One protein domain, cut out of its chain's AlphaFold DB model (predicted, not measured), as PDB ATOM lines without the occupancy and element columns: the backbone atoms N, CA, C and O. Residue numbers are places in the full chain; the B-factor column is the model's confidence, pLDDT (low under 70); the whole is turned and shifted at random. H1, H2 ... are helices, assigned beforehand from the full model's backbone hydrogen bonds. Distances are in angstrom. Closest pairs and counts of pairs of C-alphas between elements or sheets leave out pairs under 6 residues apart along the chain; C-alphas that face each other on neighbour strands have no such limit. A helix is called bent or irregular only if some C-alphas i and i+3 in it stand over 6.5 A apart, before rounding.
ATOM      1  N   GLU A  87     297.893 224.665 159.651       96.88
ATOM      2  CA  GLU A  87     296.713 225.297 160.258       96.88
ATOM      3  C   GLU A  87     297.057 226.600 160.991       96.88
ATOM      4  O   GLU A  87     296.319 227.586 160.917       96.88
ATOM      5  N   ASP A  88     298.180 226.621 161.704       96.06
ATOM      6  CA  ASP A  88     298.642 227.788 162.451       96.06
ATOM      7  C   ASP A  88     299.276 228.830 161.527       96.06
ATOM      8  O   ASP A  88     299.077 230.035 161.714       96.06
ATOM      9  N   GLN A  89     299.962 228.383 160.473       95.50
ATOM     10  CA  GLN A  89     300.457 229.251 159.412       95.50
ATOM     11  C   GLN A  89     299.297 229.913 158.654       95.50
ATOM     12  O   GLN A  89     299.368 231.112 158.374       95.50
ATOM     13  N   ALA A  90     298.204 229.188 158.384       95.44
ATOM     14  CA  ALA A  90     296.994 229.737 157.764       95.44
ATOM     15  C   ALA A  90     296.320 230.813 158.636       95.44
ATOM     16  O   ALA A  90     295.750 231.769 158.110       95.44
ATOM     17  N   LYS A  91     296.444 230.709 159.966       95.62
ATOM     18  CA  LYS A  91     296.010 231.740 160.931       95.62
ATOM     19  C   LYS A  91     297.005 232.902 161.069       95.62
ATOM     20  O   LYS A  91     296.736 233.854 161.801       95.62
ATOM     21  N   GLY A  92     298.151 232.841 160.390       94.31
ATOM     22  CA  GLY A  92     299.201 233.861 160.437       94.31
ATOM     23  C   GLY A  92     300.116 233.775 161.662       94.31
ATOM     24  O   GLY A  92     300.858 234.723 161.936       94.31
ATOM     25  N   TYR A  93     300.095 232.671 162.414       95.50
ATOM     26  CA  TYR A  93     301.026 232.483 163.523       95.50
ATOM     27  C   TYR A  93     302.455 232.246 163.021       95.50
ATOM     28  O   TYR A  93     302.699 231.642 161.981       95.50
ATOM     29  N   ARG A  94     303.429 232.746 163.789       96.06
ATOM     30  CA  ARG A  94     304.868 232.710 163.453       96.06
ATOM     31  C   ARG A  94     305.691 231.860 164.428       96.06
ATOM     32  O   ARG A  94     306.922 231.894 164.418       96.06
ATOM     33  N   PHE A  95     305.026 231.128 165.320       97.19
ATOM     34  CA  PHE A  95     305.662 230.308 166.345       97.19
ATOM     35  C   PHE A  95     305.054 228.911 166.346       97.19
ATOM     36  O   PHE A  95     303.842 228.781 166.286       97.19
ATOM     37  N   CYS A  96     305.891 227.881 166.477       97.06
ATOM     38  CA  CYS A  96     305.443 226.485 166.528       97.06
ATOM     39  C   CYS A  96     304.802 226.092 167.872       97.06
ATOM     40  O   CYS A  96     304.319 224.978 168.021       97.06
ATOM     41  N   SER A  97     304.870 226.956 168.891       97.44
ATOM     42  CA  SER A  97     304.254 226.720 170.198       97.44
ATOM     43  C   SER A  97     304.108 228.016 170.998       97.44
ATOM     44  O   SER A  97     304.848 228.986 170.790       97.44
ATOM     45  N   VAL A  98     303.211 227.996 171.989       96.94
ATOM     46  CA  VAL A  98     303.049 229.077 172.979       96.94
ATOM     47  C   VAL A  98     304.355 229.334 173.737       96.94
ATOM     48  O   VAL A  98     304.712 230.485 173.981       96.94
ATOM     49  N   VAL A  99     305.115 228.278 174.041       97.75
ATOM     50  CA  VAL A  99     306.417 228.382 174.720       97.75
ATOM     51  C   VAL A  99     307.415 229.166 173.866       97.75
ATOM     52  O   VAL A  99     308.090 230.061 174.375       97.75
ATOM     53  N   CYS A 100     307.484 228.893 172.557       97.06
ATOM     54  CA  CYS A 100     308.339 229.640 171.634       97.06
ATOM     55  C   CYS A 100     307.930 231.115 171.523       97.06
ATOM     56  O   CYS A 100     308.803 231.986 171.543       97.06
ATOM     57  N   ALA A 101     306.627 231.405 171.460       96.06
ATOM     58  CA  ALA A 101     306.115 232.775 171.429       96.06
ATOM     59  C   ALA A 101     306.462 233.542 172.717       96.06
ATOM     60  O   ALA A 101     306.984 234.659 172.666       96.06
ATOM     61  N   GLN A 102     306.243 232.923 173.880       96.44
ATOM     62  CA  GLN A 102     306.539 233.522 175.179       96.44
ATOM     63  C   GLN A 102     308.046 233.719 175.381       96.44
ATOM     64  O   GLN A 102     308.468 234.793 175.803       96.44
ATOM     65  N   SER A 103     308.866 232.731 175.009       93.94
ATOM     66  CA  SER A 103     310.328 232.838 175.069       93.94
ATOM     67  C   SER A 103     310.853 233.952 174.166       93.94
ATOM     68  O   SER A 103     311.711 234.723 174.590       93.94
ATOM     69  N   SER A 104     310.317 234.083 172.946       92.94
ATOM     70  CA  SER A 104     310.690 235.176 172.046       92.94
ATOM     71  C   SER A 104     310.327 236.536 172.636       92.94
ATOM     72  O   SER A 104     311.146 237.446 172.597       92.94
ATOM     73  N   LYS A 105     309.130 236.670 173.221       92.31
ATOM     74  CA  LYS A 105     308.683 237.912 173.861       92.31
ATOM     75  C   LYS A 105     309.582 238.304 175.034       92.31
ATOM     76  O   LYS A 105     310.008 239.452 175.104       92.31
ATOM     77  N   VAL A 106     309.869 237.363 175.936       92.06
ATOM     78  CA  VAL A 106     310.731 237.603 177.104       92.06
ATOM     79  C   VAL A 106     312.136 237.996 176.655       92.06
ATOM     80  O   VAL A 106     312.614 239.042 177.072       92.06
ATOM     81  N   SER A 107     312.737 237.244 175.727       88.62
ATOM     82  CA  SER A 107     314.076 237.539 175.192       88.62
ATOM     83  C   SER A 107     314.156 238.940 174.581       88.62
ATOM     84  O   SER A 107     315.097 239.671 174.856       88.62
ATOM     85  N   SER A 108     313.160 239.351 173.786       83.62
ATOM     86  CA  SER A 108     313.155 240.691 173.187       83.62
ATOM     87  C   SER A 108     313.022 241.808 174.227       83.62
ATOM     88  O   SER A 108     313.649 242.853 174.077       83.62
ATOM     89  N   ILE A 109     312.228 241.603 175.283       87.00
ATOM     90  CA  ILE A 109     312.096 242.577 176.377       87.00
ATOM     91  C   ILE A 109     313.398 242.649 177.183       87.00
ATOM     92  O   ILE A 109     313.878 243.745 177.468       87.00
ATOM     93  N   GLU A 110     313.985 241.502 177.525       87.38
ATOM     94  CA  GLU A 110     315.246 241.415 178.268       87.38
ATOM     95  C   GLU A 110     316.398 242.075 177.507       87.38
ATOM     96  O   GLU A 110     317.139 242.854 178.095       87.38
ATOM     97  N   ASP A 111     316.517 241.853 176.196       80.88
ATOM     98  CA  ASP A 111     317.590 242.449 175.391       80.88
ATOM     99  C   ASP A 111     317.496 243.981 175.335       80.88
ATOM    100  O   ASP A 111     318.505 244.681 175.481       80.88
ATOM    101  N   VAL A 112     316.286 244.520 175.143       82.38
ATOM    102  CA  VAL A 112     316.058 245.973 175.115       82.38
ATOM    103  C   VAL A 112     316.326 246.578 176.490       82.38
ATOM    104  O   VAL A 112     317.122 247.510 176.601       82.38
ATOM    105  N   THR A 113     315.727 246.013 177.541       87.69
ATOM    106  CA  THR A 113     315.881 246.518 178.915       87.69
ATOM    107  C   THR A 113     317.328 246.434 179.389       87.69
ATOM    108  O   THR A 113     317.861 247.430 179.868       87.69
ATOM    109  N   TYR A 114     318.016 245.313 179.161       88.31
ATOM    110  CA  TYR A 114     319.425 245.151 179.514       88.31
ATOM    111  C   TYR A 114     320.314 246.185 178.817       88.31
ATOM    112  O   TYR A 114     321.188 246.786 179.448       88.31
ATOM    113  N   ARG A 115     320.099 246.424 177.516       80.62
ATOM    114  CA  ARG A 115     320.888 247.401 176.758       80.62
ATOM    115  C   ARG A 115     320.629 248.826 177.239       80.62
ATOM    116  O   ARG A 115     321.588 249.574 177.438       80.62
ATOM    117  N   GLU A 116     319.370 249.207 177.424       88.00
ATOM    118  CA  GLU A 116     318.998 250.534 177.920       88.00
ATOM    119  C   GLU A 116     319.504 250.774 179.343       88.00
ATOM    120  O   GLU A 116     320.094 251.822 179.613       88.00
ATOM    121  N   ASP A 117     319.351 249.794 180.233       90.44
ATOM    122  CA  ASP A 117     319.831 249.874 181.608       90.44
ATOM    123  C   ASP A 117     321.355 249.955 181.652       90.44
ATOM    124  O   ASP A 117     321.898 250.787 182.378       90.44
ATOM    125  N   TRP A 118     322.070 249.180 180.832       90.06
ATOM    126  CA  TRP A 118     323.526 249.280 180.743       90.06
ATOM    127  C   TRP A 118     323.976 250.668 180.272       90.06
ATOM    128  O   TRP A 118     324.868 251.260 180.886       90.06
ATOM    129  N   ILE A 119     323.342 251.225 179.230       91.06
ATOM    130  CA  ILE A 119     323.638 252.580 178.737       91.06
ATOM    131  C   ILE A 119     323.346 253.612 179.830       91.06
ATOM    132  O   ILE A 119     324.189 254.468 180.107       91.06
ATOM    133  N   ARG A 120     322.188 253.512 180.491       92.81
ATOM    134  CA  ARG A 120     321.779 254.411 181.574       92.81
ATOM    135  C   ARG A 120     322.766 254.354 182.737       92.81
ATOM    136  O   ARG A 120     323.264 255.395 183.162       92.81
ATOM    137  N   HIS A 121     323.106 253.159 183.215       91.81
ATOM    138  CA  HIS A 121     324.077 252.959 184.289       91.81
ATOM    139  C   HIS A 121     325.464 253.470 183.905       91.81
ATOM    140  O   HIS A 121     326.132 254.103 184.725       91.81
ATOM    141  N   ARG A 122     325.900 253.243 182.661       94.56
ATOM    142  CA  ARG A 122     327.193 253.732 182.180       94.56
ATOM    143  C   ARG A 122     327.229 255.257 182.114       94.56
ATOM    144  O   ARG A 122     328.193 255.848 182.596       94.56
ATOM    145  N   ALA A 123     326.180 255.887 181.591       94.88
ATOM    146  CA  ALA A 123     326.055 257.340 181.532       94.88
ATOM    147  C   ALA A 123     326.022 257.964 182.936       94.88
ATOM    148  O   ALA A 123     326.766 258.906 183.210       94.88
ATOM    149  N   GLN A 124     325.230 257.398 183.853       95.25
ATOM    150  CA  GLN A 124     325.188 257.823 185.256       95.25
ATOM    151  C   GLN A 124     326.554 257.684 185.931       95.25
ATOM    152  O   GLN A 124     326.996 258.604 186.616       95.25
ATOM    153  N   PHE A 125     327.250 256.565 185.711       94.19
ATOM    154  CA  PHE A 125     328.593 256.344 186.239       94.19
ATOM    155  C   PHE A 125     329.589 257.381 185.712       94.19
ATOM    156  O   PHE A 125     330.347 257.953 186.493       94.19
ATOM    157  N   GLU A 126     329.591 257.658 184.406       95.00
ATOM    158  CA  GLU A 126     330.495 258.643 183.807       95.00
ATOM    159  C   GLU A 126     330.192 260.069 184.275       95.00
ATOM    160  O   GLU A 126     331.122 260.810 184.600       95.00
ATOM    161  N   PHE A 127     328.915 260.437 184.388       96.62
ATOM    162  CA  PHE A 127     328.491 261.724 184.937       96.62
ATOM    163  C   PHE A 127     328.905 261.873 186.407       96.62
ATOM    164  O   PHE A 127     329.550 262.858 186.771       96.62
ATOM    165  N   ALA A 128     328.625 260.865 187.239       95.56
ATOM    166  CA  ALA A 128     329.021 260.846 188.645       95.56
ATOM    167  C   ALA A 128     330.548 260.914 188.810       95.56
ATOM    168  O   ALA A 128     331.049 261.665 189.641       95.56
ATOM    169  N   MET A 129     331.307 260.182 187.987       96.06
ATOM    170  CA  MET A 129     332.770 260.238 187.987       96.06
ATOM    171  C   MET A 129     333.292 261.623 187.592       96.06
ATOM    172  O   MET A 129     334.157 262.153 188.289       96.06
ATOM    173  N   ARG A 130     332.777 262.231 186.512       95.25
ATOM    174  CA  ARG A 130     333.217 263.559 186.041       95.25
ATOM    175  C   ARG A 130     332.943 264.656 187.071       95.25
ATOM    176  O   ARG A 130     333.842 265.460 187.331       95.25
ATOM    177  N   ASN A 131     331.755 264.630 187.676       96.88
ATOM    178  CA  ASN A 131     331.303 265.622 188.654       96.88
ATOM    179  C   ASN A 131     331.808 265.364 190.075       96.88
ATOM    180  O   ASN A 131     331.710 266.247 190.925       96.88
ATOM    181  N   SER A 132     332.356 264.181 190.361       96.75
ATOM    182  CA  SER A 132     332.976 263.936 191.660       96.75
ATOM    183  C   SER A 132     334.172 264.870 191.871       96.75
ATOM    184  O   SER A 132     335.009 265.064 190.980       96.75
TER     185      SER A 132
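Overview. This is residues 87 to 132 of the 272 residues of an uncharacterized protein of Rhizobium sp. H41 (UniProt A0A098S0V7). One long helix, H2, makes most of the length of this rod, and a loop at its first end joins it to a single small turn of helix, H1, at the rod's other end from Ser 132. Residues 105 to 132, of which 105 to 131 belong to H2, stick out free. The printed part has 46 residues with two named helices, H1 then H2 along the chain, and no named strand; its class is all helix. It is extended, with a radius of gyration of the C-alphas of 18.7 A and spans of 61 by 15 by 7 A.

Arrangement. Start at Glu 87, where H1 takes residues 87 to 90. Go on from Ala 90 through a short link of 7 residues, and at Val 98 you reach H2, residues 98 to 131. H1 and H2 are apart, with no C-alpha of the one within 8 A of the other. From Lys 105 to Ser 132 no C-alpha 8 or more residues away along the chain comes within 10 A. Look at the backbone O and N atoms of H2: every O i to N i+4 pair in it is within hydrogen-bond range, while H1 is too short for such a pair.

Along the chain. Find C-alpha 87 at (296.713, 225.297, 160.258); from there H1 runs to C-alpha 90. Next find C-alpha 98 at (303.049, 229.077, 172.979), the first of H2. From there the helix runs 48.8 A to C-alpha 131 at (331.303, 265.622, 188.654), and it is not bent.

Size, cuts and confidence. The two C-alphas farthest apart are those of Glu 87 and Ser 132, at 61.6 A. The printed part has no cut, and its one link, from H1 to H2, is short. In the B-factor column of this model the mean pLDDT of the printed part is 92.9, and no printed residue is under 70.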